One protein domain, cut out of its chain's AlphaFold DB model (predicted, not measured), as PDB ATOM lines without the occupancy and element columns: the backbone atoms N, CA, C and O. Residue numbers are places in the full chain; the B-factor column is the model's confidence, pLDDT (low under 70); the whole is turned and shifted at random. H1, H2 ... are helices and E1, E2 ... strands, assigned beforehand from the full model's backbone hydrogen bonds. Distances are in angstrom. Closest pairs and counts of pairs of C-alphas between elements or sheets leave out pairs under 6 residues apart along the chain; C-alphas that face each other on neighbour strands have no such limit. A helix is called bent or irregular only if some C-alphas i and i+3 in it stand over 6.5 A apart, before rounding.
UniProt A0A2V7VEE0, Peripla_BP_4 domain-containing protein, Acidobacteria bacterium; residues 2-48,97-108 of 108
ATOM      1  N   ALA A   2      30.798  -1.677  27.038       45.22
ATOM      2  CA  ALA A   2      31.701  -0.851  27.834       45.22
ATOM      3  C   ALA A   2      31.905  -1.604  29.151       45.22
ATOM      4  O   ALA A   2      30.963  -1.808  29.913       45.22
ATOM      5  N   SER A   3      33.096  -2.173  29.300       51.50
ATOM      6  CA  SER A   3      33.450  -3.057  30.402       51.50
ATOM      7  C   SER A   3      33.267  -2.337  31.749       51.50
ATOM      8  O   SER A   3      33.603  -1.152  31.830       51.50
ATOM      9  N   PRO A   4      32.832  -3.023  32.826       68.38
ATOM     10  CA  PRO A   4      32.881  -2.490  34.194       68.38
ATOM     11  C   PRO A   4      34.300  -2.084  34.636       68.38
ATOM     12  O   PRO A   4      34.470  -1.571  35.733       68.38
ATOM     13  N   ALA A   5      35.316  -2.284  33.790       79.88
ATOM     14  CA  ALA A   5      36.698  -1.899  34.014       79.88
ATOM     15  C   ALA A   5      36.888  -0.437  34.446       79.88
ATOM     16  O   ALA A   5      37.626  -0.214  35.398       79.88
ATOM     17  N   VAL A   6      36.251   0.553  33.799       86.56
ATOM     18  CA  VAL A   6      36.489   1.970  34.159       86.56
ATOM     19  C   VAL A   6      35.884   2.311  35.530       86.56
ATOM     20  O   VAL A   6      36.635   2.776  36.388       86.56
ATOM     21  N   PRO A   7      34.597   2.017  35.806       86.31
ATOM     22  CA  PRO A   7      34.044   2.171  37.154       86.31
ATOM     23  C   PRO A   7      34.767   1.324  38.210       86.31
ATOM     24  O   PRO A   7      35.005   1.795  39.314       86.31
ATOM     25  N   GLY A   8      35.158   0.091  37.877       87.38
ATOM     26  CA  GLY A   8      35.864  -0.805  38.794       87.38
ATOM     27  C   GLY A   8      37.270  -0.316  39.146       87.38
ATOM     28  O   GLY A   8      37.669  -0.384  40.304       87.38
ATOM     29  N   ALA A   9      38.009   0.226  38.174       89.75
ATOM     30  CA  ALA A   9      39.305   0.852  38.418       89.75
ATOM     31  C   ALA A   9      39.162   2.131  39.255       89.75
ATOM     32  O   ALA A   9      39.954   2.344  40.171       89.75
ATOM     33  N   ALA A  10      38.141   2.951  38.983       89.88
ATOM     34  CA  ALA A  10      37.847   4.134  39.787       89.88
ATOM     35  C   ALA A  10      37.525   3.757  41.241       89.88
ATOM     36  O   ALA A  10      38.109   4.317  42.166       89.88
ATOM     37  N   GLU A  11      36.680   2.748  41.456       91.31
ATOM     38  CA  GLU A  11      36.352   2.257  42.796       91.31
ATOM     39  C   GLU A  11      37.588   1.702  43.525       91.31
ATOM     40  O   GLU A  11      37.802   2.007  44.696       91.31
ATOM     41  N   ALA A  12      38.467   0.968  42.838       92.19
ATOM     42  CA  ALA A  12      39.708   0.472  43.434       92.19
ATOM     43  C   ALA A  12      40.658   1.610  43.860       92.19
ATOM     44  O   ALA A  12      41.220   1.574  44.957       92.19
ATOM     45  N   VAL A  13      40.817   2.647  43.025       91.94
ATOM     46  CA  VAL A  13      41.626   3.831  43.367       91.94
ATOM     47  C   VAL A  13      41.022   4.561  44.565       91.94
ATOM     48  O   VAL A  13      41.745   4.852  45.520       91.94
ATOM     49  N   LYS A  14      39.699   4.756  44.574       90.12
ATOM     50  CA  LYS A  14      38.965   5.344  45.702       90.12
ATOM     51  C   LYS A  14      39.213   4.577  47.002       90.12
ATOM     52  O   LYS A  14      39.619   5.178  47.993       90.12
ATOM     53  N   GLN A  15      39.035   3.256  46.991       93.44
ATOM     54  CA  GLN A  15      39.246   2.402  48.168       93.44
ATOM     55  C   GLN A  15      40.703   2.403  48.650       93.44
ATOM     56  O   GLN A  15      40.955   2.263  49.845       93.44
ATOM     57  N   SER A  16      41.666   2.596  47.746       94.06
ATOM     58  CA  SER A  16      43.089   2.672  48.095       94.06
ATOM     59  C   SER A  16      43.519   4.006  48.724       94.06
ATOM     60  O   SER A  16      44.639   4.103  49.225       94.06
ATOM     61  N   GLY A  17      42.674   5.045  48.674       92.06
ATOM     62  CA  GLY A  17      43.004   6.393  49.160       92.06
ATOM     63  C   GLY A  17      44.109   7.101  48.363       92.06
ATOM     64  O   GLY A  17      44.646   8.115  48.811       92.06
ATOM     65  N   ARG A  18      44.485   6.567  47.196       91.12
ATOM     66  CA  ARG A  18      45.542   7.107  46.335       91.12
ATOM     67  C   ARG A  18      45.009   8.292  45.533       91.12
ATOM     68  O   ARG A  18      43.992   8.181  44.859       91.12
ATOM     69  N   THR A  19      45.734   9.406  45.558       87.69
ATOM     70  CA  THR A  19      45.412  10.624  44.787       87.69
ATOM     71  C   THR A  19      46.389  10.887  43.639       87.69
ATOM     72  O   THR A  19      46.258  11.867  42.914       87.69
ATOM     73  N   ASP A  20      47.402  10.039  43.483       90.25
ATOM     74  CA  ASP A  20      48.440  10.113  42.449       90.25
ATOM     75  C   ASP A  20      48.142   9.213  41.236       90.25
ATOM     76  O   ASP A  20      48.880   9.233  40.252       90.25
ATOM     77  N   VAL A  21      47.057   8.435  41.285       89.00
ATOM     78  CA  VAL A  21      46.602   7.575  40.188       89.00
ATOM     79  C   VAL A  21      45.432   8.243  39.480       89.00
ATOM     80  O   VAL A  21      44.392   8.483  40.084       89.00
ATOM     81  N   ARG A  22      45.592   8.511  38.183       86.12
ATOM     82  CA  ARG A  22      44.520   9.040  37.334       86.12
ATOM     83  C   ARG A  22      43.824   7.909  36.599       86.12
ATOM     84  O   ARG A  22      44.486   7.075  35.982       86.12
ATOM     85  N   VAL A  23      42.495   7.910  36.629       88.19
ATOM     86  CA  VAL A  23      41.668   6.930  35.918       88.19
ATOM     87  C   VAL A  23      41.008   7.604  34.713       88.19
ATOM     88  O   VAL A  23      40.496   8.720  34.808       88.19
ATOM     89  N   THR A  24      41.033   6.922  33.568       89.62
ATOM     90  CA  THR A  24      40.322   7.290  32.335       89.62
ATOM     91  C   THR A  24      40.046   6.031  31.502       89.62
ATOM     92  O   THR A  24      40.589   4.962  31.794       89.62
ATOM     93  N   GLY A  25      39.203   6.121  30.473       87.56
ATOM     94  CA  GLY A  25      38.950   5.012  29.550       87.56
ATOM     95  C   GLY A  25      37.637   5.138  28.784       87.56
ATOM     96  O   GLY A  25      37.105   6.234  28.623       87.56
ATOM     97  N   LEU A  26      37.114   4.000  28.317       86.44
ATOM     98  CA  LEU A  26      35.816   3.905  27.644       86.44
ATOM     99  C   LEU A  26      34.738   3.396  28.606       86.44
ATOM    100  O   LEU A  26      34.898   2.337  29.210       86.44
ATOM    101  N   GLY A  27      33.625   4.114  28.725       84.06
ATOM    102  CA  GLY A  27      32.605   3.826  29.733       84.06
ATOM    103  C   GLY A  27      31.313   4.607  29.515       84.06
ATOM    104  O   GLY A  27      31.311   5.654  28.871       84.06
ATOM    105  N   LEU A  28      30.215   4.077  30.052       86.44
ATOM    106  CA  LEU A  28      28.912   4.737  30.000       86.44
ATOM    107  C   LEU A  28      28.906   5.962  30.928       86.44
ATOM    108  O   LEU A  28      29.332   5.832  32.082       86.44
ATOM    109  N   PRO A  29      28.408   7.123  30.470       85.94
ATOM    110  CA  PRO A  29      28.263   8.321  31.295       85.94
ATOM    111  C   PRO A  29      27.559   8.040  32.623       85.94
ATOM    112  O   PRO A  29      28.061   8.446  33.671       85.94
ATOM    113  N   ASN A  30      26.465   7.274  32.606       87.38
ATOM    114  CA  ASN A  30      25.692   6.981  33.811       87.38
ATOM    115  C   ASN A  30      26.476   6.185  34.865       87.38
ATOM    116  O   ASN A  30      26.422   6.517  36.049       87.38
ATOM    117  N   ALA A  31      27.250   5.180  34.449       87.31
ATOM    118  CA  ALA A  31      28.072   4.388  35.368       87.31
ATOM    119  C   ALA A  31      29.295   5.166  35.891       87.31
ATOM    120  O   ALA A  31      29.780   4.904  36.991       87.31
ATOM    121  N   SER A  32      29.790   6.124  35.106       88.88
ATOM    122  CA  SER A  32      30.978   6.928  35.414       88.88
ATOM    123  C   SER A  32      30.672   8.203  36.207       88.88
ATOM    124  O   SER A  32      31.564   8.744  36.859       88.88
ATOM    125  N   ARG A  33      29.423   8.690  36.178       90.94
ATOM    126  CA  ARG A  33      28.974   9.939  36.815       90.94
ATOM    127  C   ARG A  33      29.436  10.122  38.267       90.94
ATOM    128  O   ARG A  33      30.022  11.172  38.528       90.94
ATOM    129  N   PRO A  34      29.215   9.181  39.210       91.25
ATOM    130  CA  PRO A  34      29.625   9.394  40.599       91.25
ATOM    131  C   PRO A  34      31.140   9.613  40.715       91.25
ATOM    132  O   PRO A  34      31.572  10.566  41.353       91.25
ATOM    133  N   TYR A  35      31.945   8.828  39.997       91.00
ATOM    134  CA  TYR A  35      33.407   8.929  40.030       91.00
ATOM    135  C   TYR A  35      33.946  10.206  39.372       91.00
ATOM    136  O   TYR A  35      34.942  10.756  39.843       91.00
ATOM    137  N   LEU A  36      33.285  10.705  38.317       91.31
ATOM    138  CA  LEU A  36      33.601  12.006  37.706       91.31
ATOM    139  C   LEU A  36      33.320  13.157  38.680       91.31
ATOM    140  O   LEU A  36      34.102  14.101  38.774       91.31
ATOM    141  N   LYS A  37      32.196  13.093  39.404       90.81
ATOM    142  CA  LYS A  37      31.797  14.129  40.371       90.81
ATOM    143  C   LYS A  37      32.667  14.117  41.627       90.81
ATOM    144  O   LYS A  37      32.969  15.181  42.155       90.81
ATOM    145  N   GLU A  38      33.099  12.939  42.063       89.69
ATOM    146  CA  GLU A  38      34.035  12.766  43.180       89.69
ATOM    147  C   GLU A  38      35.493  13.093  42.807       89.69
ATOM    148  O   GLU A  38      36.340  13.187  43.690       89.69
ATOM    149  N   GLY A  39      35.802  13.286  41.518       87.38
ATOM    150  CA  GLY A  39      37.151  13.610  41.036       87.38
ATOM    151  C   GLY A  39      38.125  12.426  41.024       87.38
ATOM    152  O   GLY A  39      39.319  12.625  40.837       87.38
ATOM    153  N   VAL A  40      37.624  11.203  41.220       89.38
ATOM    154  CA  VAL A  40      38.411   9.959  41.132       89.38
ATOM    155  C   VAL A  40      38.643   9.563  39.670       89.38
ATOM    156  O   VAL A  40      39.676   8.995  39.316       89.38
ATOM    157  N   LEU A  41      37.669   9.869  38.810       88.81
ATOM    158  CA  LEU A  41      37.745   9.689  37.366       88.81
ATOM    159  C   LEU A  41      37.894  11.066  36.709       88.81
ATOM    160  O   LEU A  41      37.045  11.932  36.908       88.81
ATOM    161  N   ASP A  42      38.946  11.265  35.912       87.12
ATOM    162  CA  ASP A  42      39.186  12.555  35.243       87.12
ATOM    163  C   ASP A  42      38.242  12.731  34.043       87.12
ATOM    164  O   ASP A  42      37.657  13.795  33.820       87.12
ATOM    165  N   SER A  43      38.102  11.672  33.244       88.06
ATOM    166  CA  SER A  43      37.255  11.655  32.056       88.06
ATOM    167  C   SER A  43      36.928  10.235  31.616       88.06
ATOM    168  O   SER A  43      37.660   9.281  31.895       88.06
ATOM    169  N   VAL A  44      35.843  10.105  30.863       88.81
ATOM    170  CA  VAL A  44      35.521   8.891  30.114       88.81
ATOM    171  C   VAL A  44      35.187   9.268  28.680       88.81
ATOM    172  O   VAL A  44      34.626  10.330  28.431       88.81
ATOM    173  N   VAL A  45      35.554   8.429  27.722       87.69
ATOM    174  CA  VAL A  45      35.302   8.660  26.299       87.69
ATOM    175  C   VAL A  45      34.295   7.628  25.797       87.69
ATOM    176  O   VAL A  45      34.381   6.448  26.127       87.69
ATOM    177  N   LEU A  46      33.315   8.050  25.006       85.62
ATOM    178  CA  LEU A  46      32.402   7.138  24.308       85.62
ATOM    179  C   LEU A  46      31.863   7.811  23.044       85.62
ATOM    180  O   LEU A  46      32.359   8.838  22.610       85.62
ATOM    181  N   TRP A  47      30.835   7.241  22.440       83.81
ATOM    182  CA  TRP A  47      30.000   7.857  21.417       83.81
ATOM    183  C   TRP A  47      28.593   8.053  21.980       83.81
ATOM    184  O   TRP A  47      28.191   7.358  22.916       83.81
ATOM    185  N   ASN A  48      27.824   8.974  21.393       80.31
ATOM    186  CA  ASN A  48      26.402   9.073  21.701       80.31
ATOM    187  C   ASN A  48      25.686   7.827  21.158       80.31
ATOM    188  O   ASN A  48      25.507   7.669  19.949       80.31
ATOM    189  N   THR A  97      34.047  13.152  24.800       90.38
ATOM    190  CA  THR A  97      34.681  13.115  26.120       90.38
ATOM    191  C   THR A  97      33.706  13.620  27.173       90.38
ATOM    192  O   THR A  97      33.310  14.787  27.172       90.38
ATOM    193  N   PHE A  98      33.347  12.744  28.101       89.69
ATOM    194  CA  PHE A  98      32.524  13.064  29.255       89.69
ATOM    195  C   PHE A  98      33.413  13.461  30.430       89.69
ATOM    196  O   PHE A  98      34.344  12.743  30.806       89.69
ATOM    197  N   THR A  99      33.104  14.613  31.009       91.94
ATOM    198  CA  THR A  99      33.771  15.183  32.179       91.94
ATOM    199  C   THR A  99      32.728  15.498  33.245       91.94
ATOM    200  O   THR A  99      31.519  15.452  32.998       91.94
ATOM    201  N   LYS A 100      33.184  15.887  34.439       92.25
ATOM    202  CA  LYS A 100      32.299  16.360  35.514       92.25
ATOM    203  C   LYS A 100      31.368  17.509  35.087       92.25
ATOM    204  O   LYS A 100      30.318  17.677  35.707       92.25
ATOM    205  N   ASP A 101      31.741  18.269  34.055       93.25
ATOM    206  CA  ASP A 101      31.037  19.478  33.618       93.25
ATOM    207  C   ASP A 101      29.890  19.182  32.640       93.25
ATOM    208  O   ASP A 101      28.931  19.944  32.581       93.25
ATOM    209  N   ASN A 102      29.964  18.084  31.877       90.94
ATOM    210  CA  ASN A 102      28.985  17.770  30.828       90.94
ATOM    211  C   ASN A 102      28.223  16.451  31.042       90.94
ATOM    212  O   ASN A 102      27.216  16.231  30.372       90.94
ATOM    213  N   VAL A 103      28.655  15.592  31.976       88.62
ATOM    214  CA  VAL A 103      28.064  14.259  32.185       88.62
ATOM    215  C   VAL A 103      26.566  14.316  32.520       88.62
ATOM    216  O   VAL A 103      25.821  13.398  32.189       88.62
ATOM    217  N   ASP A 104      26.083  15.401  33.133       91.12
ATOM    218  CA  ASP A 104      24.662  15.619  33.481       91.12
ATOM    219  C   ASP A 104      23.742  15.822  32.277       91.12
ATOM    220  O   ASP A 104      22.533  15.655  32.406       91.12
ATOM    221  N   GLY A 105      24.295  16.085  31.092       87.88
ATOM    222  CA  GLY A 105      23.527  16.170  29.850       87.88
ATOM    223  C   GLY A 105      23.209  14.821  29.196       87.88
ATOM    224  O   GLY A 105      22.604  14.809  28.126       87.88
ATOM    225  N   PHE A 106      23.636  13.702  29.784       84.50
ATOM    226  CA  PHE A 106      23.543  12.379  29.165       84.50
ATOM    227  C   PHE A 106      22.885  11.374  30.098       84.50
ATOM    228  O   PHE A 106      23.223  11.326  31.278       84.50
ATOM    229  N   ASP A 107      21.987  10.561  29.543       84.44
ATOM    230  CA  ASP A 107      21.260   9.514  30.263       84.44
ATOM    231  C   ASP A 107      21.336   8.179  29.504       84.44
ATOM    232  O   ASP A 107      20.359   7.695  28.933       84.44
ATOM    233  N   PHE A 108      22.552   7.633  29.416       80.31
ATOM    234  CA  PHE A 108      22.833   6.291  28.901       80.31
ATOM    235  C   PHE A 108      24.110   5.697  29.508       80.31
ATOM    236  O   PHE A 108      24.938   6.445  30.087       80.31
TER     237      PHE A 108
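Overview. This is residues 2 to 48 and 97 to 108 of the 108 residues of the protein "Peripla_BP_4 domain-containing protein" of Acidobacteria bacterium (UniProt A0A2V7VEE0). A small sheet of two parallel strands, E1 beside E2, has two helices over one face, H1 and H2, which lie side by side and run the same way, H1 nearer E1 and H2 nearer E2. A last stretch with no named element, residues 97 to 108, pairs briefly beside E2 with residues 97 and 98 and then loops past the H2 side of the body. The printed part has 59 residues, with two named helices and two named strands in the order H1, E1, H2, E2, and its class is mixed, helices and strands. It is compact, with a radius of gyration of the C-alphas of 10.5 A, and its C-alphas span 31 by 22 by 14 A.

Along the chain. Strand E1 is residues 23 to 26, 10.6 A from first to last C-alpha, and begins at C-alpha 23 at (41.668, 6.930, 35.918). Strand E2 is residues 41 to 46, 14.3 A long, and ends at C-alpha 46 at (32.402, 7.138, 24.308). Helix H1, the longest helix, is residues 5 to 16, 16.1 A long, and begins at C-alpha 5 at (36.698, -1.899, 34.014). Helix H2 is residues 29 to 37, 11.3 A long; it is irregular, with C-alphas 31 and 34 standing 7.4 A apart.

Arrangement. E1 and E2 are parallel neighbours, with 10 degrees between their directions. The C-alphas of Val 23 and Leu 41 face each other at 5.0 A, and N 45 and O 25 are within hydrogen-bond range at 2.8 A, as are N 42 and O 23 at 3.2 A. E1, H2 and E2 form a strand-helix-strand unit, two parallel neighbour strands with a helix between them in the chain, and its crossover is right-handed. The closest C-alphas of H2 and E2 are those of Tyr 35 and Leu 41, 5.1 A apart. E1 and H2 are near each other, with 5 pairs of C-alphas within 10 A. The closest C-alphas of H1 and E1 are those of Val 6 and Gly 25, 6.0 A apart. H1 touches H2 with its residues 6 to 11 alone, the closest C-alphas being those of Pro 7 and Ser 32 at 5.9 A; they run the same way at a shallow tilt of 25 degrees. In H1 every O i to N i+4 pair is within hydrogen-bond range; in H2, 3 of 5 are. Residues 97 to 98 make a short antiparallel pairing with residues 44 to 45 of E2.

Size, cuts and confidence. The two C-alphas farthest apart are those of Gly 17 and Asn 48, at 32.2 A. Residues 49 to 96 are cut out and not printed, and C-alphas 48 and 97 are 10.2 A apart across the cut. The links from E1 to H2 and from H2 to E2 are tight, and that from H1 to E1 is short. The mean pLDDT of the printed part is 86.8, and residues 2 to 4 are under 70.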